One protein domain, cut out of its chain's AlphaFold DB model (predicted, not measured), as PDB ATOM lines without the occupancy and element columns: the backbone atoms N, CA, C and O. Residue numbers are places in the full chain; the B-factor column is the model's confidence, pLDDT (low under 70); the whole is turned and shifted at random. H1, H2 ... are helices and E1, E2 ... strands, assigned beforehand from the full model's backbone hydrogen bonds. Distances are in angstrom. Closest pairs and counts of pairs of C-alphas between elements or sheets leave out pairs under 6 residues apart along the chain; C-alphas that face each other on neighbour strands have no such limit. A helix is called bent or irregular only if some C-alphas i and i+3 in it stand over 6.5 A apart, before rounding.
ATOM      1  N   ASP A 192     -46.084  57.507  35.083       93.12
ATOM      2  CA  ASP A 192     -46.290  56.636  33.933       93.12
ATOM      3  C   ASP A 192     -45.072  55.732  33.700       93.12
ATOM      4  O   ASP A 192     -43.913  56.084  33.925       93.12
ATOM      5  N   THR A 193     -45.352  54.528  33.223       92.31
ATOM      6  CA  THR A 193     -44.366  53.599  32.677       92.31
ATOM      7  C   THR A 193     -44.660  53.411  31.208       92.31
ATOM      8  O   THR A 193     -45.821  53.294  30.817       92.31
ATOM      9  N   ILE A 194     -43.610  53.402  30.395       93.38
ATOM     10  CA  ILE A 194     -43.708  53.182  28.958       93.38
ATOM     11  C   ILE A 194     -42.843  51.977  28.629       93.38
ATOM     12  O   ILE A 194     -41.654  51.950  28.935       93.38
ATOM     13  N   ALA A 195     -43.452  50.975  28.002       91.50
ATOM     14  CA  ALA A 195     -42.773  49.762  27.587       91.50
ATOM     15  C   ALA A 195     -42.937  49.566  26.081       91.50
ATOM     16  O   ALA A 195     -44.056  49.469  25.566       91.50
ATOM     17  N   LYS A 196     -41.802  49.470  25.383       93.12
ATOM     18  CA  LYS A 196     -41.747  49.125  23.963       93.12
ATOM     19  C   LYS A 196     -41.450  47.636  23.803       93.12
ATOM     20  O   LYS A 196     -40.408  47.151  24.245       93.12
ATOM     21  N   ARG A 197     -42.348  46.908  23.144       93.19
ATOM     22  CA  ARG A 197     -42.178  45.498  22.779       93.19
ATOM     23  C   ARG A 197     -42.009  45.373  21.273       93.19
ATOM     24  O   ARG A 197     -42.696  46.034  20.502       93.19
ATOM     25  N   VAL A 198     -41.067  44.532  20.867       93.25
ATOM     26  CA  VAL A 198     -40.823  44.204  19.462       93.25
ATOM     27  C   VAL A 198     -41.151  42.735  19.277       93.25
ATOM     28  O   VAL A 198     -40.521  41.886  19.901       93.25
ATOM     29  N   ILE A 199     -42.114  42.455  18.412       93.75
ATOM     30  CA  ILE A 199     -42.581  41.110  18.091       93.75
ATOM     31  C   ILE A 199     -42.258  40.862  16.623       93.75
ATOM     32  O   ILE A 199     -42.587  41.678  15.762       93.75
ATOM     33  N   ASN A 200     -41.581  39.755  16.328       91.94
ATOM     34  CA  ASN A 200     -41.320  39.344  14.954       91.94
ATOM     35  C   ASN A 200     -42.121  38.078  14.685       91.94
ATOM     36  O   ASN A 200     -41.927  37.075  15.367       91.94
ATOM     37  N   ILE A 201     -42.985  38.141  13.681       90.69
ATOM     38  CA  ILE A 201     -43.713  36.991  13.169       90.69
ATOM     39  C   ILE A 201     -42.943  36.483  11.956       90.69
ATOM     40  O   ILE A 201     -42.681  37.221  10.999       90.69
ATOM     41  N   ASN A 202     -42.569  35.214  12.011       88.38
ATOM     42  CA  ASN A 202     -41.904  34.499  10.936       88.38
ATOM     43  C   ASN A 202     -42.798  33.351  10.442       88.38
ATOM     44  O   ASN A 202     -43.880  33.106  10.970       88.38
ATOM     45  N   LYS A 203     -42.356  32.649   9.395       85.25
ATOM     46  CA  LYS A 203     -43.114  31.537   8.786       85.25
ATOM     47  C   LYS A 203     -43.398  30.369   9.748       85.25
ATOM     48  O   LYS A 203     -44.315  29.591   9.511       85.25
ATOM     49  N   ASN A 204     -42.604  30.254  10.813       87.69
ATOM     50  CA  ASN A 204     -42.692  29.179  11.795       87.69
ATOM     51  C   ASN A 204     -43.550  29.569  13.007       87.69
ATOM     52  O   ASN A 204     -43.691  28.763  13.916       87.69
ATOM     53  N   THR A 205     -44.099  30.783  13.058       89.62
ATOM     54  CA  THR A 205     -44.914  31.257  14.184       89.62
ATOM     55  C   THR A 205     -46.308  31.641  13.715       89.62
ATOM     56  O   THR A 205     -46.456  32.344  12.714       89.62
ATOM     57  N   LEU A 206     -47.322  31.231  14.465       90.12
ATOM     58  CA  LEU A 206     -48.722  31.570  14.258       90.12
ATOM     59  C   LEU A 206     -49.166  32.581  15.328       90.12
ATOM     60  O   LEU A 206     -49.033  32.296  16.518       90.12
ATOM     61  N   PRO A 207     -49.691  33.760  14.954       92.94
ATOM     62  CA  PRO A 207     -50.287  34.675  15.920       92.94
ATOM     63  C   PRO A 207     -51.596  34.100  16.482       92.94
ATOM     64  O   PRO A 207     -52.402  33.544  15.736       92.94
ATOM     65  N   ILE A 208     -51.826  34.278  17.784       93.19
ATOM     66  CA  ILE A 208     -53.041  33.834  18.481       93.19
ATOM     67  C   ILE A 208     -54.071  34.972  18.506       93.19
ATOM     68  O   ILE A 208     -53.741  36.121  18.797       93.19
ATOM     69  N   ASN A 209     -55.330  34.655  18.206       93.06
ATOM     70  CA  ASN A 209     -56.490  35.547  18.219       93.06
ATOM     71  C   ASN A 209     -56.933  35.904  19.650       93.06
ATOM     72  O   ASN A 209     -58.001  35.509  20.118       93.06
ATOM     73  N   MET A 210     -56.097  36.649  20.363       90.38
ATOM     74  CA  MET A 210     -56.311  36.970  21.772       90.38
ATOM     75  C   MET A 210     -57.412  38.008  22.034       90.38
ATOM     76  O   MET A 210     -58.049  37.969  23.087       90.38
ATOM     77  N   TYR A 211     -57.603  38.956  21.116       90.81
ATOM     78  CA  TYR A 211     -58.472  40.129  21.301       90.81
ATOM     79  C   TYR A 211     -59.643  40.164  20.311       90.81
ATOM     80  O   TYR A 211     -60.321  41.185  20.171       90.81
ATOM     81  N   GLY A 212     -59.828  39.095  19.538       88.81
ATOM     82  CA  GLY A 212     -60.866  39.001  18.521       88.81
ATOM     83  C   GLY A 212     -62.003  38.069  18.922       88.81
ATOM     84  O   GLY A 212     -62.187  37.715  20.087       88.81
ATOM     85  N   ASN A 213     -62.785  37.679  17.925       87.62
ATOM     86  CA  ASN A 213     -63.886  36.730  18.035       87.62
ATOM     87  C   ASN A 213     -63.843  35.747  16.847       87.62
ATOM     88  O   ASN A 213     -62.833  35.665  16.147       87.62
ATOM     89  N   ASP A 214     -64.908  34.977  16.628       83.25
ATOM     90  CA  ASP A 214     -64.951  33.961  15.562       83.25
ATOM     91  C   ASP A 214     -64.956  34.557  14.141       83.25
ATOM     92  O   ASP A 214     -64.622  33.878  13.164       83.25
ATOM     93  N   GLU A 215     -65.307  35.837  14.017       84.62
ATOM     94  CA  GLU A 215     -65.394  36.552  12.745       84.62
ATOM     95  C   GLU A 215     -64.168  37.437  12.493       84.62
ATOM     96  O   GLU A 215     -63.635  37.452  11.378       84.62
ATOM     97  N   VAL A 216     -63.713  38.139  13.533       87.69
ATOM     98  CA  VAL A 216     -62.650  39.142  13.513       87.69
ATOM     99  C   VAL A 216     -61.442  38.622  14.273       87.69
ATOM    100  O   VAL A 216     -61.516  38.331  15.465       87.69
ATOM    101  N   PHE A 217     -60.305  38.558  13.590       90.88
ATOM    102  CA  PHE A 217     -59.039  38.178  14.196       90.88
ATOM    103  C   PHE A 217     -58.294  39.418  14.708       90.88
ATOM    104  O   PHE A 217     -57.945  40.291  13.916       90.88
ATOM    105  N   ASN A 218     -58.003  39.464  16.010       92.44
ATOM    106  CA  ASN A 218     -57.132  40.469  16.614       92.44
ATOM    107  C   ASN A 218     -56.042  39.785  17.442       92.44
ATOM    108  O   ASN A 218     -56.297  39.193  18.494       92.44
ATOM    109  N   PHE A 219     -54.811  39.920  16.969       93.56
ATOM    110  CA  PHE A 219     -53.610  39.416  17.620       93.56
ATOM    111  C   PHE A 219     -53.210  40.264  18.833       93.56
ATOM    112  O   PHE A 219     -52.784  39.739  19.859       93.56
ATOM    113  N   ILE A 220     -53.362  41.584  18.709       94.38
ATOM    114  CA  ILE A 220     -52.977  42.584  19.715       94.38
ATOM    115  C   ILE A 220     -54.153  43.530  19.996       94.38
ATOM    116  O   ILE A 220     -55.036  43.666  19.143       94.38
ATOM    117  N   PRO A 221     -54.187  44.230  21.145       92.88
ATOM    118  CA  PRO A 221     -55.130  45.323  21.332       92.88
ATOM    119  C   PRO A 221     -54.825  46.454  20.343       92.88
ATOM    120  O   PRO A 221     -53.663  46.768  20.071       92.88
ATOM    121  N   ASN A 222     -55.872  47.088  19.817       91.44
ATOM    122  CA  ASN A 222     -55.712  48.262  18.961       91.44
ATOM    123  C   ASN A 222     -55.224  49.479  19.764       91.44
ATOM    124  O   ASN A 222     -55.347  49.522  20.989       91.44
ATOM    125  N   ILE A 223     -54.699  50.493  19.070       91.19
ATOM    126  CA  ILE A 223     -54.291  51.758  19.702       91.19
ATOM    127  C   ILE A 223     -55.471  52.342  20.499       91.19
ATOM    128  O   ILE A 223     -56.596  52.406  20.009       91.19
ATOM    129  N   GLY A 224     -55.214  52.740  21.746       89.38
ATOM    130  CA  GLY A 224     -56.205  53.258  22.691       89.38
ATOM    131  C   GLY A 224     -56.885  52.197  23.562       89.38
ATOM    132  O   GLY A 224     -57.472  52.550  24.586       89.38
ATOM    133  N   TYR A 225     -56.766  50.910  23.225       91.12
ATOM    134  CA  TYR A 225     -57.356  49.826  24.008       91.12
ATOM    135  C   TYR A 225     -56.427  49.355  25.128       91.12
ATOM    136  O   TYR A 225     -55.197  49.453  25.050       91.12
ATOM    137  N   LYS A 226     -57.047  48.838  26.193       92.19
ATOM    138  CA  LYS A 226     -56.348  48.248  27.334       92.19
ATOM    139  C   LYS A 226     -55.854  46.843  27.004       92.19
ATOM    140  O   LYS A 226     -56.549  46.061  26.355       92.19
ATOM    141  N   VAL A 227     -54.671  46.531  27.509       92.81
ATOM    142  CA  VAL A 227     -54.151  45.174  27.636       92.81
ATOM    143  C   VAL A 227     -54.951  44.450  28.720       92.81
ATOM    144  O   VAL A 227     -55.540  45.076  29.605       92.81
ATOM    145  N   ARG A 228     -54.996  43.122  28.637       89.12
ATOM    146  CA  ARG A 228     -55.620  42.264  29.647       89.12
ATOM    147  C   ARG A 228     -55.074  42.531  31.057       89.12
ATOM    148  O   ARG A 228     -53.927  42.941  31.237       89.12
ATOM    149  N   ALA A 229     -55.897  42.231  32.061       89.50
ATOM    150  CA  ALA A 229     -55.560  42.411  33.476       89.50
ATOM    151  C   ALA A 229     -54.375  41.538  33.941       89.50
ATOM    152  O   ALA A 229     -53.701  41.877  34.907       89.50
ATOM    153  N   ASP A 230     -54.097  40.433  33.243       89.75
ATOM    154  CA  ASP A 230     -52.929  39.568  33.467       89.75
ATOM    155  C   ASP A 230     -51.624  40.138  32.866       89.75
ATOM    156  O   ASP A 230     -50.548  39.582  33.076       89.75
ATOM    157  N   GLY A 231     -51.696  41.254  32.129       90.81
ATOM    158  CA  GLY A 231     -50.553  41.882  31.465       90.81
ATOM    159  C   GLY A 231     -50.104  41.180  30.179       90.81
ATOM    160  O   GLY A 231     -49.085  41.573  29.604       90.81
ATOM    161  N   LEU A 232     -50.824  40.160  29.697       93.69
ATOM    162  CA  LEU A 232     -50.464  39.444  28.472       93.69
ATOM    163  C   LEU A 232     -50.830  40.276  27.231       93.69
ATOM    164  O   LEU A 232     -52.002  40.443  26.884       93.69
ATOM    165  N   LEU A 233     -49.813  40.800  26.545       94.19
ATOM    166  CA  LEU A 233     -49.971  41.659  25.367       94.19
ATOM    167  C   LEU A 233     -50.367  40.863  24.124       94.19
ATOM    168  O   LEU A 233     -51.263  41.280  23.399       94.19
ATOM    169  N   CYS A 234     -49.671  39.760  23.865       94.50
ATOM    170  CA  CYS A 234     -49.934  38.856  22.752       94.50
ATOM    171  C   CYS A 234     -49.254  37.504  22.991       94.50
ATOM    172  O   CYS A 234     -48.302  37.408  23.775       94.50
ATOM    173  N   ALA A 235     -49.687  36.487  22.253       94.75
ATOM    174  CA  ALA A 235     -49.116  35.150  22.288       94.75
ATOM    175  C   ALA A 235     -48.944  34.604  20.865       94.75
ATOM    176  O   ALA A 235     -49.781  34.850  19.994       94.75
ATOM    177  N   MET A 236     -47.852  33.887  20.621       94.12
ATOM    178  CA  MET A 236     -47.583  33.231  19.341       94.12
ATOM    179  C   MET A 236     -47.352  31.743  19.564       94.12
ATOM    180  O   MET A 236     -46.646  31.375  20.495       94.12
ATOM    181  N   ARG A 237     -47.870  30.906  18.673       91.94
ATOM    182  CA  ARG A 237     -47.648  29.461  18.686       91.94
ATOM    183  C   ARG A 237     -46.581  29.070  17.678       91.94
ATOM    184  O   ARG A 237     -46.590  29.567  16.552       91.94
ATOM    185  N   GLU A 238     -45.673  28.176  18.050       90.12
ATOM    186  CA  GLU A 238     -44.765  27.574  17.074       90.12
ATOM    187  C   GLU A 238     -45.530  26.607  16.168       90.12
ATOM    188  O   GLU A 238     -46.316  25.776  16.616       90.12
ATOM    189  N   ARG A 239     -45.315  26.737  14.864       85.25
ATOM    190  CA  ARG A 239     -46.002  25.953  13.849       85.25
ATOM    191  C   ARG A 239     -45.403  24.551  13.787       85.25
ATOM    192  O   ARG A 239     -44.206  24.402  13.540       85.25
ATOM    193  N   ASN A 240     -46.244  23.534  13.948       83.12
ATOM    194  CA  ASN A 240     -45.848  22.135  13.843       83.12
ATOM    195  C   ASN A 240     -46.533  21.468  12.644       83.12
ATOM    196  O   ASN A 240     -47.761  21.431  12.558       83.12
ATOM    197  N   ASP A 241     -45.745  20.887  11.739       78.81
ATOM    198  CA  ASP A 241     -46.257  20.238  10.528       78.81
ATOM    199  C   ASP A 241     -47.257  19.112  10.812       78.81
ATOM    200  O   ASP A 241     -48.200  18.924  10.042       78.81
ATOM    201  N   TRP A 242     -47.109  18.425  11.947       79.75
ATOM    202  CA  TRP A 242     -47.994  17.337  12.361       79.75
ATOM    203  C   TRP A 242     -49.345  17.824  12.904       79.75
ATOM    204  O   TRP A 242     -50.345  17.126  12.744       79.75
ATOM    205  N   PHE A 243     -49.395  19.019  13.507       77.94
ATOM    206  CA  PHE A 243     -50.581  19.573  14.183       77.94
ATOM    207  C   PHE A 243     -51.161  20.820  13.497       77.94
ATOM    208  O   PHE A 243     -52.126  21.411  13.974       77.94
ATOM    209  N   ASN A 244     -50.652  21.183  12.316       75.81
ATOM    210  CA  ASN A 244     -51.063  22.377  11.575       75.81
ATOM    211  C   ASN A 244     -52.589  22.537  11.423       75.81
ATOM    212  O   ASN A 244     -53.098  23.650  11.503       75.81
ATOM    213  N   ILE A 245     -53.333  21.449  11.200       78.06
ATOM    214  CA  ILE A 245     -54.793  21.517  11.008       78.06
ATOM    215  C   ILE A 245     -55.505  21.891  12.316       78.06
ATOM    216  O   ILE A 245     -56.432  22.700  12.304       78.06
ATOM    217  N   THR A 246     -55.074  21.318  13.441       80.62
ATOM    218  CA  THR A 246     -55.659  21.597  14.757       80.62
ATOM    219  C   THR A 246     -55.246  22.972  15.266       80.62
ATOM    220  O   THR A 246     -56.091  23.709  15.775       80.62
ATOM    221  N   ASP A 247     -53.988  23.358  15.055       80.88
ATOM    222  CA  ASP A 247     -53.416  24.612  15.555       80.88
ATOM    223  C   ASP A 247     -53.953  25.853  14.836       80.88
ATOM    224  O   ASP A 247     -54.034  26.918  15.436       80.88
ATOM    225  N   ILE A 248     -54.362  25.723  13.570       81.50
ATOM    226  CA  ILE A 248     -54.921  26.830  12.771       81.50
ATOM    227  C   ILE A 248     -56.445  26.964  12.966       81.50
ATOM    228  O   ILE A 248     -57.058  27.917  12.484       81.50
ATOM    229  N   SER A 249     -57.089  26.037  13.683       84.12
ATOM    230  CA  SER A 249     -58.528  26.136  13.948       84.12
ATOM    231  C   SER A 249     -58.869  27.407  14.741       84.12
ATOM    232  O   SER A 249     -58.141  27.803  15.651       84.12
ATOM    233  N   ASN A 250     -60.006  28.041  14.428       81.19
ATOM    234  CA  ASN A 250     -60.434  29.280  15.096       81.19
ATOM    235  C   ASN A 250     -60.555  29.118  16.618       81.19
ATOM    236  O   ASN A 250     -60.292  30.064  17.354       81.19
ATOM    237  N   THR A 251     -60.949  27.931  17.082       83.38
ATOM    238  CA  THR A 251     -61.047  27.608  18.508       83.38
ATOM    239  C   THR A 251     -59.667  27.541  19.153       83.38
ATOM    240  O   THR A 251     -59.435  28.203  20.158       83.38
ATOM    241  N   SER A 252     -58.722  26.821  18.537       84.88
ATOM    242  CA  SER A 252     -57.359  26.668  19.062       84.88
ATOM    243  C   SER A 252     -56.578  27.984  19.050       84.88
ATOM    244  O   SER A 252     -55.843  28.281  19.986       84.88
ATOM    245  N   LEU A 253     -56.801  28.827  18.036       86.62
ATOM    246  CA  LEU A 253     -56.199  30.157  17.950       86.62
ATOM    247  C   LEU A 253     -56.776  31.159  18.959       86.62
ATOM    248  O   LEU A 253     -56.281  32.275  19.006       86.62
ATOM    249  N   ARG A 254     -57.809  30.831  19.741       88.00
ATOM    250  CA  ARG A 254     -58.338  31.722  20.793       88.00
ATOM    251  C   ARG A 254     -57.845  31.352  22.189       88.00
ATOM    252  O   ARG A 254     -57.934  32.177  23.098       88.00
ATOM    253  N   GLU A 255     -57.323  30.143  22.357       88.06
ATOM    254  CA  GLU A 255     -56.825  29.643  23.632       88.06
ATOM    255  C   GLU A 255     -55.301  29.713  23.664       88.06
ATOM    256  O   GLU A 255     -54.605  29.170  22.805       88.06
ATOM    257  N   VAL A 256     -54.791  30.420  24.672       90.25
ATOM    258  CA  VAL A 256     -53.357  30.537  24.921       90.25
ATOM    259  C   VAL A 256     -52.904  29.330  25.732       90.25
ATOM    260  O   VAL A 256     -53.401  29.097  26.835       90.25
ATOM    261  N   ASP A 257     -51.927  28.600  25.209       89.62
ATOM    262  CA  ASP A 257     -51.207  27.575  25.944       89.62
ATOM    263  C   ASP A 257     -50.086  28.229  26.755       89.62
ATOM    264  O   ASP A 257     -49.099  28.733  26.220       89.62
ATOM    265  N   MET A 258     -50.235  28.214  28.078       88.94
ATOM    266  CA  MET A 258     -49.294  28.883  28.977       88.94
ATOM    267  C   MET A 258     -47.907  28.219  29.026       88.94
ATOM    268  O   MET A 258     -46.970  28.840  29.526       88.94
ATOM    269  N   ASN A 259     -47.773  26.977  28.547       88.00
ATOM    270  CA  ASN A 259     -46.530  26.207  28.601       88.00
ATOM    271  C   ASN A 259     -45.761  26.240  27.280       88.00
ATOM    272  O   ASN A 259     -44.532  26.309  27.300       88.00
ATOM    273  N   PHE A 260     -46.468  26.144  26.150       88.06
ATOM    274  CA  PHE A 260     -45.840  25.988  24.835       88.06
ATOM    275  C   PHE A 260     -45.873  27.255  23.977       88.06
ATOM    276  O   PHE A 260     -45.021  27.398  23.097       88.06
ATOM    277  N   ASP A 261     -46.803  28.184  24.219       92.38
ATOM    278  CA  ASP A 261     -46.864  29.411  23.429       92.38
ATOM    279  C   ASP A 261     -45.815  30.437  23.885       92.38
ATOM    280  O   ASP A 261     -45.430  30.549  25.050       92.38
ATOM    281  N   ILE A 262     -45.361  31.249  22.934       93.69
ATOM    282  CA  ILE A 262     -44.442  32.357  23.162       93.69
ATOM    283  C   ILE A 262     -45.252  33.560  23.647       93.69
ATOM    284  O   ILE A 262     -45.897  34.261  22.860       93.69
ATOM    285  N   LEU A 263     -45.200  33.810  24.953       94.94
ATOM    286  CA  LEU A 263     -45.989  34.841  25.625       94.94
ATOM    287  C   LEU A 263     -45.214  36.155  25.757       94.94
ATOM    288  O   LEU A 263     -44.087  36.186  26.252       94.94
ATOM    289  N   THR A 264     -45.830  37.271  25.362       94.56
ATOM    290  CA  THR A 264     -45.256  38.611  25.548       94.56
ATOM    291  C   THR A 264     -46.046  39.391  26.589       94.56
ATOM    292  O   THR A 264     -47.220  39.685  26.383       94.56
ATOM    293  N   TYR A 265     -45.383  39.793  27.676       93.81
ATOM    294  CA  TYR A 265     -46.005  40.515  28.789       93.81
ATOM    295  C   TYR A 265     -45.608  41.994  28.856       93.81
ATOM    296  O   TYR A 265     -44.489  42.398  28.508       93.81
ATOM    297  N   VAL A 266     -46.522  42.800  29.376       92.81
ATOM    298  CA  VAL A 266     -46.338  44.204  29.761       92.81
ATOM    299  C   VAL A 266     -46.959  44.434  31.139       92.81
ATOM    300  O   VAL A 266     -47.535  43.517  31.722       92.81
ATOM    301  N   SER A 267     -46.823  45.643  31.684       89.69
ATOM    302  CA  SER A 267     -47.471  45.986  32.951       89.69
ATOM    303  C   SER A 267     -48.987  45.730  32.865       89.69
ATOM    304  O   SER A 267     -49.599  46.062  31.844       89.69
ATOM    305  N   PRO A 268     -49.618  45.163  33.903       88.88
ATOM    306  CA  PRO A 268     -51.071  45.044  33.967       88.88
ATOM    307  C   PRO A 268     -51.770  46.386  33.724       88.88
ATOM    308  O   PRO A 268     -51.220  47.443  34.038       88.88
ATOM    309  N   ASP A 269     -52.965  46.341  33.133       86.25
ATOM    310  CA  ASP A 269     -53.797  47.517  32.827       86.25
ATOM    311  C   ASP A 269     -53.141  48.580  31.920       86.25
ATOM    312  O   ASP A 269     -53.617  49.717  31.827       86.25
ATOM    313  N   SER A 270     -52.070  48.214  31.206       93.00
ATOM    314  CA  SER A 270     -51.451  49.077  30.197       93.00
ATOM    315  C   SER A 270     -52.424  49.423  29.072       93.00
ATOM    316  O   SER A 270     -53.241  48.604  28.663       93.00
ATOM    317  N   ILE A 271     -52.275  50.606  28.485       93.56
ATOM    318  CA  ILE A 271     -52.965  51.022  27.261       93.56
ATOM    319  C   ILE A 271     -51.966  51.001  26.106       93.56
ATOM    320  O   ILE A 271     -50.829  51.453  26.255       93.56
ATOM    321  N   VAL A 272     -52.375  50.494  24.943       93.69
ATOM    322  CA  VAL A 272     -51.564  50.571  23.721       93.69
ATOM    323  C   VAL A 272     -51.583  52.009  23.203       93.69
ATOM    324  O   VAL A 272     -52.641  52.528  22.853       93.69
ATOM    325  N   VAL A 273     -50.422  52.662  23.156       92.75
ATOM    326  CA  VAL A 273     -50.291  54.067  22.720       92.75
ATOM    327  C   VAL A 273     -49.739  54.208  21.308       92.75
ATOM    328  O   VAL A 273     -49.998  55.213  20.658       92.75
ATOM    329  N   ASP A 274     -48.998  53.215  20.814       93.38
ATOM    330  CA  ASP A 274     -48.448  53.232  19.459       93.38
ATOM    331  C   ASP A 274     -48.247  51.816  18.926       93.38
ATOM    332  O   ASP A 274     -47.840  50.916  19.664       93.38
ATOM    333  N   VAL A 275     -48.489  51.637  17.629       94.06
ATOM    334  CA  VAL A 275     -48.247  50.387  16.901       94.06
ATOM    335  C   VAL A 275     -47.598  50.729  15.564       94.06
ATOM    336  O   VAL A 275     -48.139  51.502  14.772       94.06
ATOM    337  N   LYS A 276     -46.436  50.139  15.287       93.81
ATOM    338  CA  LYS A 276     -45.757  50.220  13.987       93.81
ATOM    339  C   LYS A 276     -45.597  48.818  13.429       93.81
ATOM    340  O   LYS A 276     -44.942  47.986  14.051       93.81
ATOM    341  N   VAL A 277     -46.170  48.569  12.257       93.75
ATOM    342  CA  VAL A 277     -46.061  47.276  11.575       93.75
ATOM    343  C   VAL A 277     -45.282  47.454  10.284       93.75
ATOM    344  O   VAL A 277     -45.650  48.250   9.427       93.75
ATOM    345  N   LEU A 278     -44.203  46.691  10.147       91.38
ATOM    346  CA  LEU A 278     -43.487  46.510   8.893       91.38
ATOM    347  C   LEU A 278     -43.809  45.121   8.358       91.38
ATOM    348  O   LEU A 278     -43.516  44.118   9.013       91.38
ATOM    349  N   LYS A 279     -44.401  45.075   7.167       89.44
ATOM    350  CA  LYS A 279     -44.681  43.833   6.453       89.44
ATOM    351  C   LYS A 279     -43.449  43.408   5.659       89.44
ATOM    352  O   LYS A 279     -42.853  44.212   4.943       89.44
ATOM    353  N   GLY A 280     -43.049  42.157   5.832       84.44
ATOM    354  CA  GLY A 280     -41.982  41.542   5.059       84.44
ATOM    355  C   GLY A 280     -42.449  41.174   3.653       84.44
ATOM    356  O   GLY A 280     -43.639  41.042   3.369       84.44
ATOM    357  N   ASN A 281     -41.486  41.032   2.750       75.56
ATOM    358  CA  ASN A 281     -41.745  40.804   1.336       75.56
ATOM    359  C   ASN A 281     -41.600  39.310   1.015       75.56
ATOM    360  O   ASN A 281     -40.510  38.837   0.674       75.56
ATOM    361  N   TYR A 282     -42.685  38.555   1.201       69.44
ATOM    362  CA  TYR A 282     -42.746  37.120   0.915       69.44
ATOM    363  C   TYR A 282     -43.694  36.831  -0.253       69.44
ATOM    364  O   TYR A 282     -44.818  37.318  -0.303       69.44
ATOM    365  N   ASN A 283     -43.253  35.976  -1.181       59.56
ATOM    366  CA  ASN A 283     -44.005  35.638  -2.398       59.56
ATOM    367  C   ASN A 283     -45.260  34.778  -2.147       59.56
ATOM    368  O   ASN A 283     -46.052  34.581  -3.066       59.56
ATOM    369  N   LYS A 284     -45.425  34.221  -0.942       67.12
ATOM    370  CA  LYS A 284     -46.581  33.402  -0.558       67.12
ATOM    371  C   LYS A 284     -47.172  33.928   0.743       67.12
ATOM    372  O   LYS A 284     -46.437  34.137   1.706       67.12
ATOM    373  N   SER A 285     -48.491  34.113   0.755       65.69
ATOM    374  CA  SER A 285     -49.224  34.415   1.983       65.69
ATOM    375  C   SER A 285     -49.239  33.169   2.863       65.69
ATOM    376  O   SER A 285     -49.873  32.178   2.508       65.69
ATOM    377  N   GLU A 286     -48.526  33.212   3.986       76.12
ATOM    378  CA  GLU A 286     -48.527  32.123   4.979       76.12
ATOM    379  C   GLU A 286     -49.772  32.164   5.876       76.12
ATOM    380  O   GLU A 286     -50.149  31.157   6.475       76.12
ATOM    381  N   PHE A 287     -50.430  33.326   5.948       81.56
ATOM    382  CA  PHE A 287     -51.615  33.558   6.764       81.56
ATOM    383  C   PHE A 287     -52.866  33.722   5.905       81.56
ATOM    384  O   PHE A 287     -52.810  34.175   4.758       81.56
ATOM    385  N   THR A 288     -54.015  33.373   6.482       82.25
ATOM    386  CA  THR A 288     -55.312  33.696   5.883       82.25
ATOM    387  C   THR A 288     -55.537  35.209   5.905       82.25
ATOM    388  O   THR A 288     -55.053  35.903   6.802       82.25
ATOM    389  N   ASN A 289     -56.335  35.724   4.965       83.38
ATOM    390  CA  ASN A 289     -56.681  37.152   4.920       83.38
ATOM    391  C   ASN A 289     -57.284  37.642   6.246       83.38
ATOM    392  O   ASN A 289     -57.029  38.767   6.655       83.38
ATOM    393  N   LYS A 290     -58.035  36.779   6.948       85.06
ATOM    394  CA  LYS A 290     -58.587  37.093   8.272       85.06
ATOM    395  C   LYS A 290     -57.483  37.326   9.302       85.06
ATOM    396  O   LYS A 290     -57.492  38.362   9.951       85.06
ATOM    397  N   MET A 291     -56.518  36.409   9.410       85.50
ATOM    398  CA  MET A 291     -55.404  36.527  10.362       85.50
ATOM    399  C   MET A 291     -54.498  37.726  10.065       85.50
ATOM    400  O   MET A 291     -54.005  38.381  10.981       85.50
ATOM    401  N   ALA A 292     -54.284  38.024   8.783       88.12
ATOM    402  CA  ALA A 292     -53.443  39.136   8.359       88.12
ATOM    403  C   ALA A 292     -54.139  40.504   8.483       88.12
ATOM    404  O   ALA A 292     -53.451  41.505   8.650       88.12
ATOM    405  N   SER A 293     -55.478  40.552   8.461       90.88
ATOM    406  CA  SER A 293     -56.270  41.786   8.330       90.88
ATOM    407  C   SER A 293     -55.851  42.904   9.287       90.88
ATOM    408  O   SER A 293     -55.708  44.049   8.858       90.88
ATOM    409  N   GLN A 294     -55.655  42.601  10.576       91.81
ATOM    410  CA  GLN A 294     -55.278  43.613  11.567       91.81
ATOM    411  C   GLN A 294     -53.886  44.191  11.272       91.81
ATOM    412  O   GLN A 294     -53.698  45.406  11.259       91.81
ATOM    413  N   LEU A 295     -52.905  43.321  11.029       92.50
ATOM    414  CA  LEU A 295     -51.515  43.720  10.807       92.50
ATOM    415  C   LEU A 295     -51.329  44.417   9.459       92.50
ATOM    416  O   LEU A 295     -50.599  45.403   9.388       92.50
ATOM    417  N   ASP A 296     -52.031  43.950   8.429       91.94
ATOM    418  CA  ASP A 296     -52.064  44.576   7.108       91.94
ATOM    419  C   ASP A 296     -52.639  45.984   7.178       91.94
ATOM    420  O   ASP A 296     -52.034  46.909   6.647       91.94
ATOM    421  N   THR A 297     -53.717  46.179   7.942       91.81
ATOM    422  CA  THR A 297     -54.287  47.513   8.166       91.81
ATOM    423  C   THR A 297     -53.241  48.468   8.750       91.81
ATOM    424  O   THR A 297     -53.042  49.559   8.220       91.81
ATOM    425  N   TYR A 298     -52.508  48.067   9.796       92.75
ATOM    426  CA  TYR A 298     -51.449  48.908  10.368       92.75
ATOM    427  C   TYR A 298     -50.251  49.111   9.425       92.75
ATOM    428  O   TYR A 298     -49.643  50.185   9.428       92.75
ATOM    429  N   ALA A 299     -49.896  48.111   8.615       92.44
ATOM    430  CA  ALA A 299     -48.837  48.245   7.617       92.44
ATOM    431  C   ALA A 299     -49.231  49.252   6.522       92.44
ATOM    432  O   ALA A 299     -48.446  50.144   6.187       92.44
ATOM    433  N   ASP A 300     -50.466  49.179   6.030       91.56
ATOM    434  CA  ASP A 300     -51.022  50.093   5.030       91.56
ATOM    435  C   ASP A 300     -51.161  51.518   5.574       91.56
ATOM    436  O   ASP A 300     -50.846  52.492   4.879       91.56
ATOM    437  N   MET A 301     -51.555  51.660   6.843       91.69
ATOM    438  CA  MET A 301     -51.553  52.937   7.558       91.69
ATOM    439  C   MET A 301     -50.156  53.576   7.557       91.69
ATOM    440  O   MET A 301     -50.023  54.774   7.284       91.69
ATOM    441  N   LEU A 302     -49.107  52.790   7.820       92.25
ATOM    442  CA  LEU A 302     -47.722  53.267   7.829       92.25
ATOM    443  C   LEU A 302     -47.230  53.635   6.422       92.25
ATOM    444  O   LEU A 302     -46.595  54.675   6.243       92.25
ATOM    445  N   ILE A 303     -47.562  52.833   5.409       92.19
ATOM    446  CA  ILE A 303     -47.234  53.125   4.007       92.19
ATOM    447  C   ILE A 303     -47.931  54.410   3.546       92.19
ATOM    448  O   ILE A 303     -47.303  55.254   2.909       92.19
ATOM    449  N   THR A 304     -49.208  54.586   3.888       92.44
ATOM    450  CA  THR A 304     -49.985  55.792   3.560       92.44
ATOM    451  C   THR A 304     -49.363  57.030   4.197       92.44
ATOM    452  O   THR A 304     -49.177  58.044   3.528       92.44
ATOM    453  N   TYR A 305     -48.974  56.936   5.469       92.81
ATOM    454  CA  TYR A 305     -48.262  58.003   6.166       92.81
ATOM    455  C   TYR A 305     -46.948  58.377   5.458       92.81
ATOM    456  O   TYR A 305     -46.717  59.552   5.176       92.81
ATOM    457  N   ASN A 306     -46.133  57.390   5.075       93.19
ATOM    458  CA  ASN A 306     -44.881  57.633   4.351       93.19
ATOM    459  C   ASN A 306     -45.117  58.255   2.965       93.19
ATOM    460  O   ASN A 306     -44.406  59.181   2.576       93.19
ATOM    461  N   LYS A 307     -46.142  57.802   2.229       93.50
ATOM    462  CA  LYS A 307     -46.539  58.403   0.944       93.50
ATOM    463  C   LYS A 307     -46.948  59.865   1.115       93.50
ATOM    464  O   LYS A 307     -46.539  60.700   0.311       93.50
ATOM    465  N   ASN A 308     -47.690  60.181   2.178       93.62
ATOM    466  CA  ASN A 308     -48.088  61.552   2.484       93.62
ATOM    467  C   ASN A 308     -46.862  62.445   2.722       93.62
ATOM    468  O   ASN A 308     -46.798  63.519   2.130       93.62
ATOM    469  N   ILE A 309     -45.858  61.985   3.481       94.25
ATOM    470  CA  ILE A 309     -44.599  62.728   3.689       94.25
ATOM    471  C   ILE A 309     -43.939  63.076   2.352       94.25
ATOM    472  O   ILE A 309     -43.665  64.247   2.087       94.25
ATOM    473  N   ILE A 310     -43.722  62.079   1.490       94.00
ATOM    474  CA  ILE A 310     -43.059  62.288   0.197       94.00
ATOM    475  C   ILE A 310     -43.881  63.216  -0.700       94.00
ATOM    476  O   ILE A 310     -43.327  64.117  -1.328       94.00
ATOM    477  N   SER A 311     -45.205  63.035  -0.742       94.25
ATOM    478  CA  SER A 311     -46.090  63.878  -1.550       94.25
ATOM    479  C   SER A 311     -46.028  65.351  -1.134       94.25
ATOM    480  O   SER A 311     -45.892  66.215  -1.996       94.25
ATOM    481  N   GLN A 312     -46.032  65.630   0.175       93.81
ATOM    482  CA  GLN A 312     -45.975  66.985   0.720       93.81
ATOM    483  C   GLN A 312     -44.619  67.637   0.437       93.81
ATOM    484  O   GLN A 312     -44.568  68.769  -0.036       93.81
ATOM    485  N   VAL A 313     -43.512  66.913   0.633       92.81
ATOM    486  CA  VAL A 313     -42.179  67.438   0.296       92.81
ATOM    487  C   VAL A 313     -42.054  67.721  -1.202       92.81
ATOM    488  O   VAL A 313     -41.582  68.790  -1.582       92.81
ATOM    489  N   ASN A 314     -42.511  66.812  -2.065       92.12
ATOM    490  CA  ASN A 314     -42.460  67.017  -3.515       92.12
ATOM    491  C   ASN A 314     -43.324  68.201  -3.966       92.12
ATOM    492  O   ASN A 314     -42.921  68.941  -4.870       92.12
ATOM    493  N   GLN A 315     -44.482  68.405  -3.334       92.19
ATOM    494  CA  GLN A 315     -45.331  69.565  -3.584       92.19
ATOM    495  C   GLN A 315     -44.590  70.861  -3.234       92.19
ATOM    496  O   GLN A 315     -44.476  71.741  -4.086       92.19
ATOM    497  N   ILE A 316     -43.994  70.934  -2.041       90.38
ATOM    498  CA  ILE A 316     -43.206  72.092  -1.596       90.38
ATOM    499  C   ILE A 316     -42.046  72.365  -2.568       90.38
ATOM    500  O   ILE A 316     -41.826  73.504  -2.976       90.38
ATOM    501  N   LEU A 317     -41.319  71.328  -2.998       88.81
ATOM    502  CA  LEU A 317     -40.222  71.476  -3.962       88.81
ATOM    503  C   LEU A 317     -40.706  71.980  -5.332       88.81
ATOM    504  O   LEU A 317     -40.036  72.804  -5.957       88.81
ATOM    505  N   THR A 318     -41.871  71.518  -5.791       88.62
ATOM    506  CA  THR A 318     -42.475  71.943  -7.066       88.62
ATOM    507  C   THR A 318     -42.908  73.404  -7.014       88.62
ATOM    508  O   THR A 318     -42.583  74.175  -7.918       88.62
ATOM    509  N   GLU A 319     -43.571  73.807  -5.929       87.81
ATOM    510  CA  GLU A 319     -43.959  75.198  -5.680       87.81
ATOM    511  C   GLU A 319     -42.732  76.118  -5.691       87.81
ATOM    512  O   GLU A 319     -42.720  77.147  -6.369       87.81
ATOM    513  N   LYS A 320     -41.644  75.713  -5.026       83.75
ATOM    514  CA  LYS A 320     -40.400  76.492  -4.991       83.75
ATOM    515  C   LYS A 320     -39.708  76.565  -6.345       83.75
ATOM    516  O   LYS A 320     -39.248  77.640  -6.727       83.75
ATOM    517  N   LYS A 321     -39.686  75.470  -7.105       83.50
ATOM    518  CA  LYS A 321     -39.174  75.476  -8.480       83.50
ATOM    519  C   LYS A 321     -39.948  76.461  -9.359       83.50
ATOM    520  O   LYS A 321     -39.334  77.161 -10.158       83.50
ATOM    521  N   SER A 322     -41.268  76.551  -9.184       83.88
ATOM    522  CA  SER A 322     -42.095  77.527  -9.901       83.88
ATOM    523  C   SER A 322     -41.823  78.974  -9.478       83.88
ATOM    524  O   SER A 322     -41.905  79.861 -10.321       83.88
ATOM    525  N   MET A 323     -41.520  79.231  -8.201       81.12
ATOM    526  CA  MET A 323     -41.255  80.587  -7.695       81.12
ATOM    527  C   MET A 323     -39.866  81.115  -8.071       81.12
ATOM    528  O   MET A 323     -39.735  82.279  -8.434       81.12
ATOM    529  N   TYR A 324     -38.831  80.276  -7.977       76.25
ATOM    530  CA  TYR A 324     -37.431  80.702  -8.125       76.25
ATOM    531  C   TYR A 324     -36.791  80.279  -9.454       76.25
ATOM    532  O   TYR A 324     -35.633  80.604  -9.707       76.25
ATOM    533  N   GLY A 325     -37.496  79.522 -10.302       69.50
ATOM    534  CA  GLY A 325     -36.998  79.030 -11.594       69.50
ATOM    535  C   GLY A 325     -35.910  77.947 -11.505       69.50
ATOM    536  O   GLY A 325     -35.675  77.243 -12.485       69.50
ATOM    537  N   ASN A 326     -35.275  77.766 -10.340       67.94
ATOM    538  CA  ASN A 326     -34.254  76.754 -10.069       67.94
ATOM    539  C   ASN A 326     -34.375  76.214  -8.627       67.94
ATOM    540  O   ASN A 326     -34.782  76.929  -7.712       67.94
ATOM    541  N   THR A 327     -34.016  74.946  -8.419       64.88
ATOM    542  CA  THR A 327     -34.047  74.247  -7.121       64.88
ATOM    543  C   THR A 327     -32.739  74.349  -6.336       64.88
ATOM    544  O   THR A 327     -32.710  73.951  -5.179       64.88
ATOM    545  N   GLU A 328     -31.665  74.892  -6.919       65.69
ATOM    546  CA  GLU A 328     -30.348  74.998  -6.261       65.69
ATOM    547  C   GLU A 328     -30.359  75.828  -4.963       65.69
ATOM    548  O   GLU A 328     -29.517  75.617  -4.088       65.69
ATOM    549  N   TYR A 329     -31.338  76.726  -4.805       67.12
ATOM    550  CA  TYR A 329     -31.507  77.552  -3.606       67.12
ATOM    551  C   TYR A 329     -32.209  76.834  -2.443       67.12
ATOM    552  O   TYR A 329     -32.137  77.314  -1.311       67.12
ATOM    553  N   VAL A 330     -32.872  75.700  -2.701       80.88
ATOM    554  CA  VAL A 330     -33.590  74.918  -1.685       80.88
ATOM    555  C   VAL A 330     -32.772  73.688  -1.325       80.88
ATOM    556  O   VAL A 330     -32.664  72.733  -2.092       80.88
ATOM    557  N   ARG A 331     -32.199  73.701  -0.126       87.38
ATOM    558  CA  ARG A 331     -31.414  72.595   0.420       87.38
ATOM    559  C   ARG A 331     -32.262  71.796   1.398       87.38
ATOM    560  O   ARG A 331     -33.062  72.343   2.146       87.38
ATOM    561  N   MET A 332     -32.079  70.483   1.422       90.19
ATOM    562  CA  MET A 332     -32.676  69.635   2.455       90.19
ATOM    563  C   MET A 332     -31.676  69.444   3.588       90.19
ATOM    564  O   MET A 332     -30.479  69.271   3.342       90.19
ATOM    565  N   SER A 333     -32.159  69.437   4.827       92.56
ATOM    566  CA  SER A 333     -31.334  69.030   5.956       92.56
ATOM    567  C   SER A 333     -30.890  67.564   5.771       92.56
ATOM    568  O   SER A 333     -31.640  66.750   5.214       92.56
ATOM    569  N   PRO A 334     -29.700  67.164   6.264       92.88
ATOM    570  CA  PRO A 334     -29.290  65.758   6.248       92.88
ATOM    571  C   PRO A 334     -30.298  64.844   6.959       92.88
ATOM    572  O   PRO A 334     -30.505  63.698   6.556       92.88
ATOM    573  N   LYS A 335     -30.959  65.371   7.997       93.69
ATOM    574  CA  LYS A 335     -32.000  64.683   8.761       93.69
ATOM    575  C   LYS A 335     -33.218  64.390   7.879       93.69
ATOM    576  O   LYS A 335     -33.673  63.247   7.847       93.69
ATOM    577  N   LEU A 336     -33.722  65.391   7.153       93.56
ATOM    578  CA  LEU A 336     -34.857  65.255   6.241       93.56
ATOM    579  C   LEU A 336     -34.514  64.333   5.071       93.56
ATOM    580  O   LEU A 336     -35.300  63.453   4.738       93.56
ATOM    581  N   HIS A 337     -33.325  64.477   4.485       93.12
ATOM    582  CA  HIS A 337     -32.882  63.604   3.400       93.12
ATOM    583  C   HIS A 337     -32.841  62.127   3.823       93.12
ATOM    584  O   HIS A 337     -33.317  61.253   3.094       93.12
ATOM    585  N   ARG A 338     -32.325  61.843   5.026       94.12
ATOM    586  CA  ARG A 338     -32.344  60.493   5.598       94.12
ATOM    587  C   ARG A 338     -33.767  59.977   5.799       94.12
ATOM    588  O   ARG A 338     -34.050  58.861   5.381       94.12
ATOM    589  N   LEU A 339     -34.656  60.788   6.379       94.19
ATOM    590  CA  LEU A 339     -36.063  60.418   6.546       94.19
ATOM    591  C   LEU A 339     -36.694  60.059   5.197       94.19
ATOM    592  O   LEU A 339     -37.302  59.003   5.074       94.19
ATOM    593  N   LEU A 340     -36.513  60.898   4.175       93.88
ATOM    594  CA  LEU A 340     -37.058  60.650   2.841       93.88
ATOM    595  C   LEU A 340     -36.527  59.347   2.242       93.88
ATOM    596  O   LEU A 340     -37.299  58.563   1.695       93.88
ATOM    597  N   THR A 341     -35.237  59.073   2.422       92.06
ATOM    598  CA  THR A 341     -34.613  57.821   1.983       92.06
ATOM    599  C   THR A 341     -35.250  56.616   2.683       92.06
ATOM    600  O   THR A 341     -35.675  55.674   2.017       92.06
ATOM    601  N   ASP A 342     -35.395  56.671   4.009       90.69
ATOM    602  CA  ASP A 342     -36.018  55.609   4.805       90.69
ATOM    603  C   ASP A 342     -37.497  55.405   4.408       90.69
ATOM    604  O   ASP A 342     -37.946  54.272   4.224       90.69
ATOM    605  N   THR A 343     -38.253  56.490   4.196       92.19
ATOM    606  CA  THR A 343     -39.654  56.422   3.745       92.19
ATOM    607  C   THR A 343     -39.786  55.817   2.349       92.19
ATOM    608  O   THR A 343     -40.670  54.987   2.130       92.19
ATOM    609  N   GLN A 344     -38.884  56.165   1.425       90.62
ATOM    610  CA  GLN A 344     -38.871  55.635   0.065       90.62
ATOM    611  C   GLN A 344     -38.569  54.134   0.067       90.62
ATOM    612  O   GLN A 344     -39.264  53.380  -0.605       90.62
ATOM    613  N   ILE A 345     -37.618  53.675   0.890       89.19
ATOM    614  CA  ILE A 345     -37.313  52.243   1.050       89.19
ATOM    615  C   ILE A 345     -38.549  51.461   1.516       89.19
ATOM    616  O   ILE A 345     -38.817  50.375   0.999       89.19
ATOM    617  N   ILE A 346     -39.312  51.995   2.475       88.38
ATOM    618  CA  ILE A 346     -40.529  51.335   2.977       88.38
ATOM    619  C   ILE A 346     -41.593  51.243   1.873       88.38
ATOM    620  O   ILE A 346     -42.208  50.192   1.698       88.38
ATOM    621  N   ILE A 347     -41.794  52.320   1.110       88.50
ATOM    622  CA  ILE A 347     -42.770  52.356   0.012       88.50
ATOM    623  C   ILE A 347     -42.353  51.408  -1.115       88.50
ATOM    624  O   ILE A 347     -43.165  50.599  -1.569       88.50
ATOM    625  N   ASP A 348     -41.090  51.458  -1.535       87.38
ATOM    626  CA  ASP A 348     -40.570  50.614  -2.607       87.38
ATOM    627  C   ASP A 348     -40.561  49.144  -2.208       87.38
ATOM    628  O   ASP A 348     -40.837  48.290  -3.043       87.38
ATOM    629  N   SER A 349     -40.307  48.825  -0.937       84.44
ATOM    630  CA  SER A 349     -40.428  47.452  -0.448       84.44
ATOM    631  C   SER A 349     -41.860  46.927  -0.501       84.44
ATOM    632  O   SER A 349     -42.041  45.720  -0.636       84.44
ATOM    633  N   SER A 350     -42.862  47.795  -0.364       81.56
ATOM    634  CA  SER A 350     -44.266  47.408  -0.503       81.56
ATOM    635  C   SER A 350     -44.675  47.255  -1.972       81.56
ATOM    636  O   SER A 350     -45.465  46.371  -2.287       81.56
ATOM    637  N   ALA A 351     -44.135  48.083  -2.873       79.06
ATOM    638  CA  ALA A 351     -44.480  48.069  -4.295       79.06
ATOM    639  C   ALA A 351     -43.693  47.032  -5.120       79.06
ATOM    640  O   ALA A 351     -44.224  46.464  -6.072       79.06
ATOM    641  N   ASN A 352     -42.422  46.793  -4.780       72.44
ATOM    642  CA  ASN A 352     -41.510  45.928  -5.523       72.44
ATOM    643  C   ASN A 352     -41.104  44.697  -4.706       72.44
ATOM    644  O   ASN A 352     -40.357  44.797  -3.733       72.44
ATOM    645  N   ASN A 353     -41.429  43.503  -5.212       66.56
ATOM    646  CA  ASN A 353     -41.096  42.212  -4.581       66.56
ATOM    647  C   ASN A 353     -39.586  41.884  -4.487       66.56
ATOM    648  O   ASN A 353     -39.197  40.818  -4.015       66.56
ATOM    649  N   LYS A 354     -38.707  42.765  -4.984       70.69
ATOM    650  CA  LYS A 354     -37.253  42.536  -5.031       70.69
ATOM    651  C   LYS A 354     -36.517  43.056  -3.797       70.69
ATOM    652  O   LYS A 354     -35.416  42.587  -3.517       70.69
ATOM    653  N   ILE A 355     -37.093  44.019  -3.081       78.12
ATOM    654  CA  ILE A 355     -36.452  44.631  -1.916       78.12
ATOM    655  C   ILE A 355     -36.857  43.837  -0.676       78.12
ATOM    656  O   ILE A 355     -38.040  43.708  -0.366       78.12
ATOM    657  N   LYS A 356     -35.859  43.296   0.029       78.94
ATOM    658  CA  LYS A 356     -36.045  42.635   1.324       78.94
ATOM    659  C   LYS A 356     -35.646  43.594   2.433       78.94
ATOM    660  O   LYS A 356     -34.489  44.009   2.501       78.94
ATOM    661  N   LEU A 357     -36.596  43.927   3.302       83.31
ATOM    662  CA  LEU A 357     -36.312  44.727   4.486       83.31
ATOM    663  C   LEU A 357     -35.508  43.902   5.486       83.31
ATOM    664  O   LEU A 357     -35.842  42.755   5.786       83.31
ATOM    665  N   CYS A 358     -34.467  44.518   6.028       82.69
ATOM    666  CA  CYS A 358     -33.644  43.938   7.075       82.69
ATOM    667  C   CYS A 358     -33.578  44.905   8.252       82.69
ATOM    668  O   CYS A 358     -33.348  46.100   8.077       82.69
ATOM    669  N   TYR A 359     -33.695  44.379   9.464       81.56
ATOM    670  CA  TYR A 359     -33.440  45.118  10.690       81.56
ATOM    671  C   TYR A 359     -32.220  44.527  11.392       81.56
ATOM    672  O   TYR A 359     -32.200  43.345  11.723       81.56
ATOM    673  N   ARG A 360     -31.173  45.334  11.614       82.25
ATOM    674  CA  ARG A 360     -29.898  44.882  12.217       82.25
ATOM    675  C   ARG A 360     -29.329  43.613  11.557       82.25
ATOM    676  O   ARG A 360     -28.851  42.717  12.242       82.25
ATOM    677  N   LYS A 361     -29.368  43.560  10.219       81.25
ATOM    678  CA  LYS A 361     -28.943  42.420   9.375       81.25
ATOM    679  C   LYS A 361     -29.836  41.171   9.447       81.25
ATOM    680  O   LYS A 361     -29.545  40.207   8.749       81.25
ATOM    681  N   LEU A 362     -30.919  41.189  10.224       81.94
ATOM    682  CA  LEU A 362     -31.922  40.127  10.215       81.94
ATOM    683  C   LEU A 362     -33.031  40.485   9.219       81.94
ATOM    684  O   LEU A 362     -33.584  41.585   9.322       81.94
ATOM    685  N   PRO A 363     -33.352  39.612   8.253       83.19
ATOM    686  CA  PRO A 363     -34.459  39.856   7.341       83.19
ATOM    687  C   PRO A 363     -35.782  39.893   8.111       83.19
ATOM    688  O   PRO A 363     -35.990  39.137   9.061       83.19
ATOM    689  N   ILE A 364     -36.673  40.792   7.703       84.81
ATOM    690  CA  ILE A 364     -38.058  40.804   8.172       84.81
ATOM    691  C   ILE A 364     -38.817  39.764   7.345       84.81
ATOM    692  O   ILE A 364     -38.966  39.941   6.137       84.81
ATOM    693  N   ASP A 365     -39.262  38.686   7.996       83.81
ATOM    694  CA  ASP A 365     -39.961  37.574   7.339       83.81
ATOM    695  C   ASP A 365     -41.410  37.932   6.981       83.81
ATOM    696  O   ASP A 365     -41.675  38.300   5.840       83.81
ATOM    697  N   GLN A 366     -42.353  37.819   7.927       87.31
ATOM    698  CA  GLN A 366     -43.769  38.116   7.677       87.31
ATOM    699  C   GLN A 366     -44.134  39.494   8.217       87.31
ATOM    700  O   GLN A 366     -44.508  40.382   7.459       87.31
ATOM    701  N   TYR A 367     -43.959  39.697   9.525       91.56
ATOM    702  CA  TYR A 367     -44.214  40.985  10.158       91.56
ATOM    703  C   TYR A 367     -43.174  41.282  11.222       91.56
ATOM    704  O   TYR A 367     -42.779  40.416  12.004       91.56
ATOM    705  N   ARG A 368     -42.783  42.546  11.298       93.25
ATOM    706  CA  ARG A 368     -42.103  43.120  12.450       93.25
ATOM    707  C   ARG A 368     -43.020  44.167  13.056       93.25
ATOM    708  O   ARG A 368     -43.347  45.157  12.408       93.25
ATOM    709  N   ILE A 369     -43.419  43.935  14.295       94.62
ATOM    710  CA  ILE A 369     -44.403  44.737  15.011       94.62
ATOM    711  C   ILE A 369     -43.687  45.398  16.185       94.62
ATOM    712  O   ILE A 369     -43.093  44.721  17.023       94.62
ATOM    713  N   GLU A 370     -43.735  46.720  16.253       95.00
ATOM    714  CA  GLU A 370     -43.282  47.485  17.408       95.00
ATOM    715  C   GLU A 370     -44.504  48.075  18.107       95.00
ATOM    716  O   GLU A 370     -45.213  48.899  17.533       95.00
ATOM    717  N   ILE A 371     -44.753  47.637  19.338       94.81
ATOM    718  CA  ILE A 371     -45.893  48.063  20.151       94.81
ATOM    719  C   ILE A 371     -45.358  48.856  21.327       94.81
ATOM    720  O   ILE A 371     -44.490  48.381  22.062       94.81
ATOM    721  N   THR A 372     -45.895  50.051  21.522       94.50
ATOM    722  CA  THR A 372     -45.628  50.855  22.709       94.50
ATOM    723  C   THR A 372     -46.864  50.847  23.587       94.50
ATOM    724  O   THR A 372     -47.972  51.151  23.140       94.50
ATOM    725  N   THR A 373     -46.662  50.484  24.845       94.62
ATOM    726  CA  THR A 373     -47.701  50.419  25.870       94.62
ATOM    727  C   THR A 373     -47.364  51.366  27.004       94.62
ATOM    728  O   THR A 373     -46.190  51.643  27.254       94.62
ATOM    729  N   MET A 374     -48.395  51.870  27.668       94.38
ATOM    730  CA  MET A 374     -48.259  52.830  28.747       94.38
ATOM    731  C   MET A 374     -49.174  52.462  29.910       94.38
ATOM    732  O   MET A 374     -50.372  52.272  29.709       94.38
ATOM    733  N   ALA A 375     -48.622  52.398  31.117       94.00
ATOM    734  CA  ALA A 375     -49.370  52.123  32.341       94.00
ATOM    735  C   ALA A 375     -49.065  53.175  33.403       94.00
ATOM    736  O   ALA A 375     -47.905  53.527  33.619       94.00
ATOM    737  N   THR A 376     -50.102  53.634  34.095       93.75
ATOM    738  CA  THR A 376     -49.962  54.537  35.238       93.75
ATOM    739  C   THR A 376     -49.844  53.721  36.517       93.75
ATOM    740  O   THR A 376     -50.760  52.978  36.870       93.75
ATOM    741  N   ILE A 377     -48.743  53.892  37.245       92.38
ATOM    742  CA  ILE A 377     -48.491  53.197  38.506       92.38
ATOM    743  C   ILE A 377     -48.824  54.131  39.672       92.38
ATOM    744  O   ILE A 377     -48.339  55.260  39.748       92.38
ATOM    745  N   LYS A 378     -49.651  53.643  40.604       93.81
ATOM    746  CA  LYS A 378     -49.821  54.247  41.932       93.81
ATOM    747  C   LYS A 378     -48.759  53.646  42.857       93.81
ATOM    748  O   LYS A 378     -48.787  52.426  43.037       93.81
TER     749      LYS A 378
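AT A GLANCE: This is residues 192 to 378 of the 390 residues of an uncharacterized protein of uncultured bacterium (UniProt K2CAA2). A body of two small three-stranded sheets and long loops stands at one end, and a long arm leads away from it: the helix H2 starts beside the strand E5, reaches far out, and the chain folds back through E6 and H3 toward the body. The larger sheet, in the order E1, E7, E5, is twisted; the smaller one, E2, E3, E4, comes near its edge strand E1 through E3 and E4, and both sheets are antiparallel. The printed part has 187 residues with three named helices and seven named strands, in the order E1, E2, E3, H1, E4, E5, H2, E6, H3, E7, and the class is mixed, helices and strands. It is loose, with a radius of gyration of the C-alphas of 20.0 A, and spans 66 by 47 by 32 A, the arm making the length.

IN THESE COORDINATES: Find C-alpha 192 at (-46.290, 56.636, 33.933); from there E1 runs over residues 192 to 201, 28.7 A. After it look for E2, residues 205 to 207, and, past a long stretch with no named element, E3, residues 232 to 238, 17.4 A. H1 is residues 244 to 247, E4 residues 262 to 265, and E5 residues 271 to 279, 23.5 A, which bends by 52 degrees at residue 274. At (-56.681, 37.152, 4.920) you find C-alpha 289, where H2 begins; it covers residues 289 to 324, 49.4 A. H2 is irregular, with C-alphas 291 and 294 7.2 A apart, and has a kink of 41 degrees near residue 296. Then come E6, residues 330 to 332, H3, residues 334 to 351, 25.6 A, and E7, residues 367 to 377, 31.2 A, which ends with C-alpha 377 at (-48.491, 53.197, 38.506).

HOW THE PARTS SIT: Begin at the sheet E1 E7 E5, whose inner strand is E7. E7 is antiparallel to E1 at 161 degrees, with N 193 and O 375 2.8 A apart, and to E5 at 171 degrees, with N 276 and O 370 2.8 A apart, both within hydrogen-bond range. H2 is on this sheet with its residues 292 to 303, at the sheet's level, its height over the sheet 2.3 A; its closest C-alphas to E5 are those of Ala 299 and Val 277, 4.9 A. Farther out, residues 303 to 310 of H2 touch H3, opposite ways at a steep tilt of 47 degrees, closest at the C-alphas of Asn 306 and Thr 343, 5.4 A. H3 only grazes the sheet, with its residues 346 to 350. E6 pairs with no named strand; its closest C-alpha to H2 is that of Val 330, 7.7 A from that of Lys 320. E1, an edge strand of the sheet E1 E7 E5, is near E3 and E4 of the other sheet, E2 E3 E4, with 6 pairs of C-alphas within 10 A to E3 and 5 to E4. E2 and E3 form a hairpin at 141 degrees, with N 206 and O 237 2.8 A apart; E3 and E4 are antiparallel at 169 degrees, with N 233 and O 264 2.8 A apart. The pairing is staggered: E3 pairs with E4 over residues 232 to 236 and with E2 over 236 to 238. H1 only just grazes this sheet, with 5 pairs of C-alphas within 10 A, and is apart from H2 and H3. In H3 every O i to N i+4 pair is within hydrogen-bond range, in H2 30 of 32; H1 is too short for such a pair.

THE WHOLE: The two C-alphas farthest apart are those of Trp 242 and Tyr 324, 67.4 A. The printed part has no cut. The links E2 to E3, H1 to E4 and H3 to E7 are long; in the last, residues 358 to 359 pair with 362 to 363, antiparallel. Mean pLDDT of the printed part is 87.8; look for values under 70 at residues 282 to 285, 325 to 329 and 353.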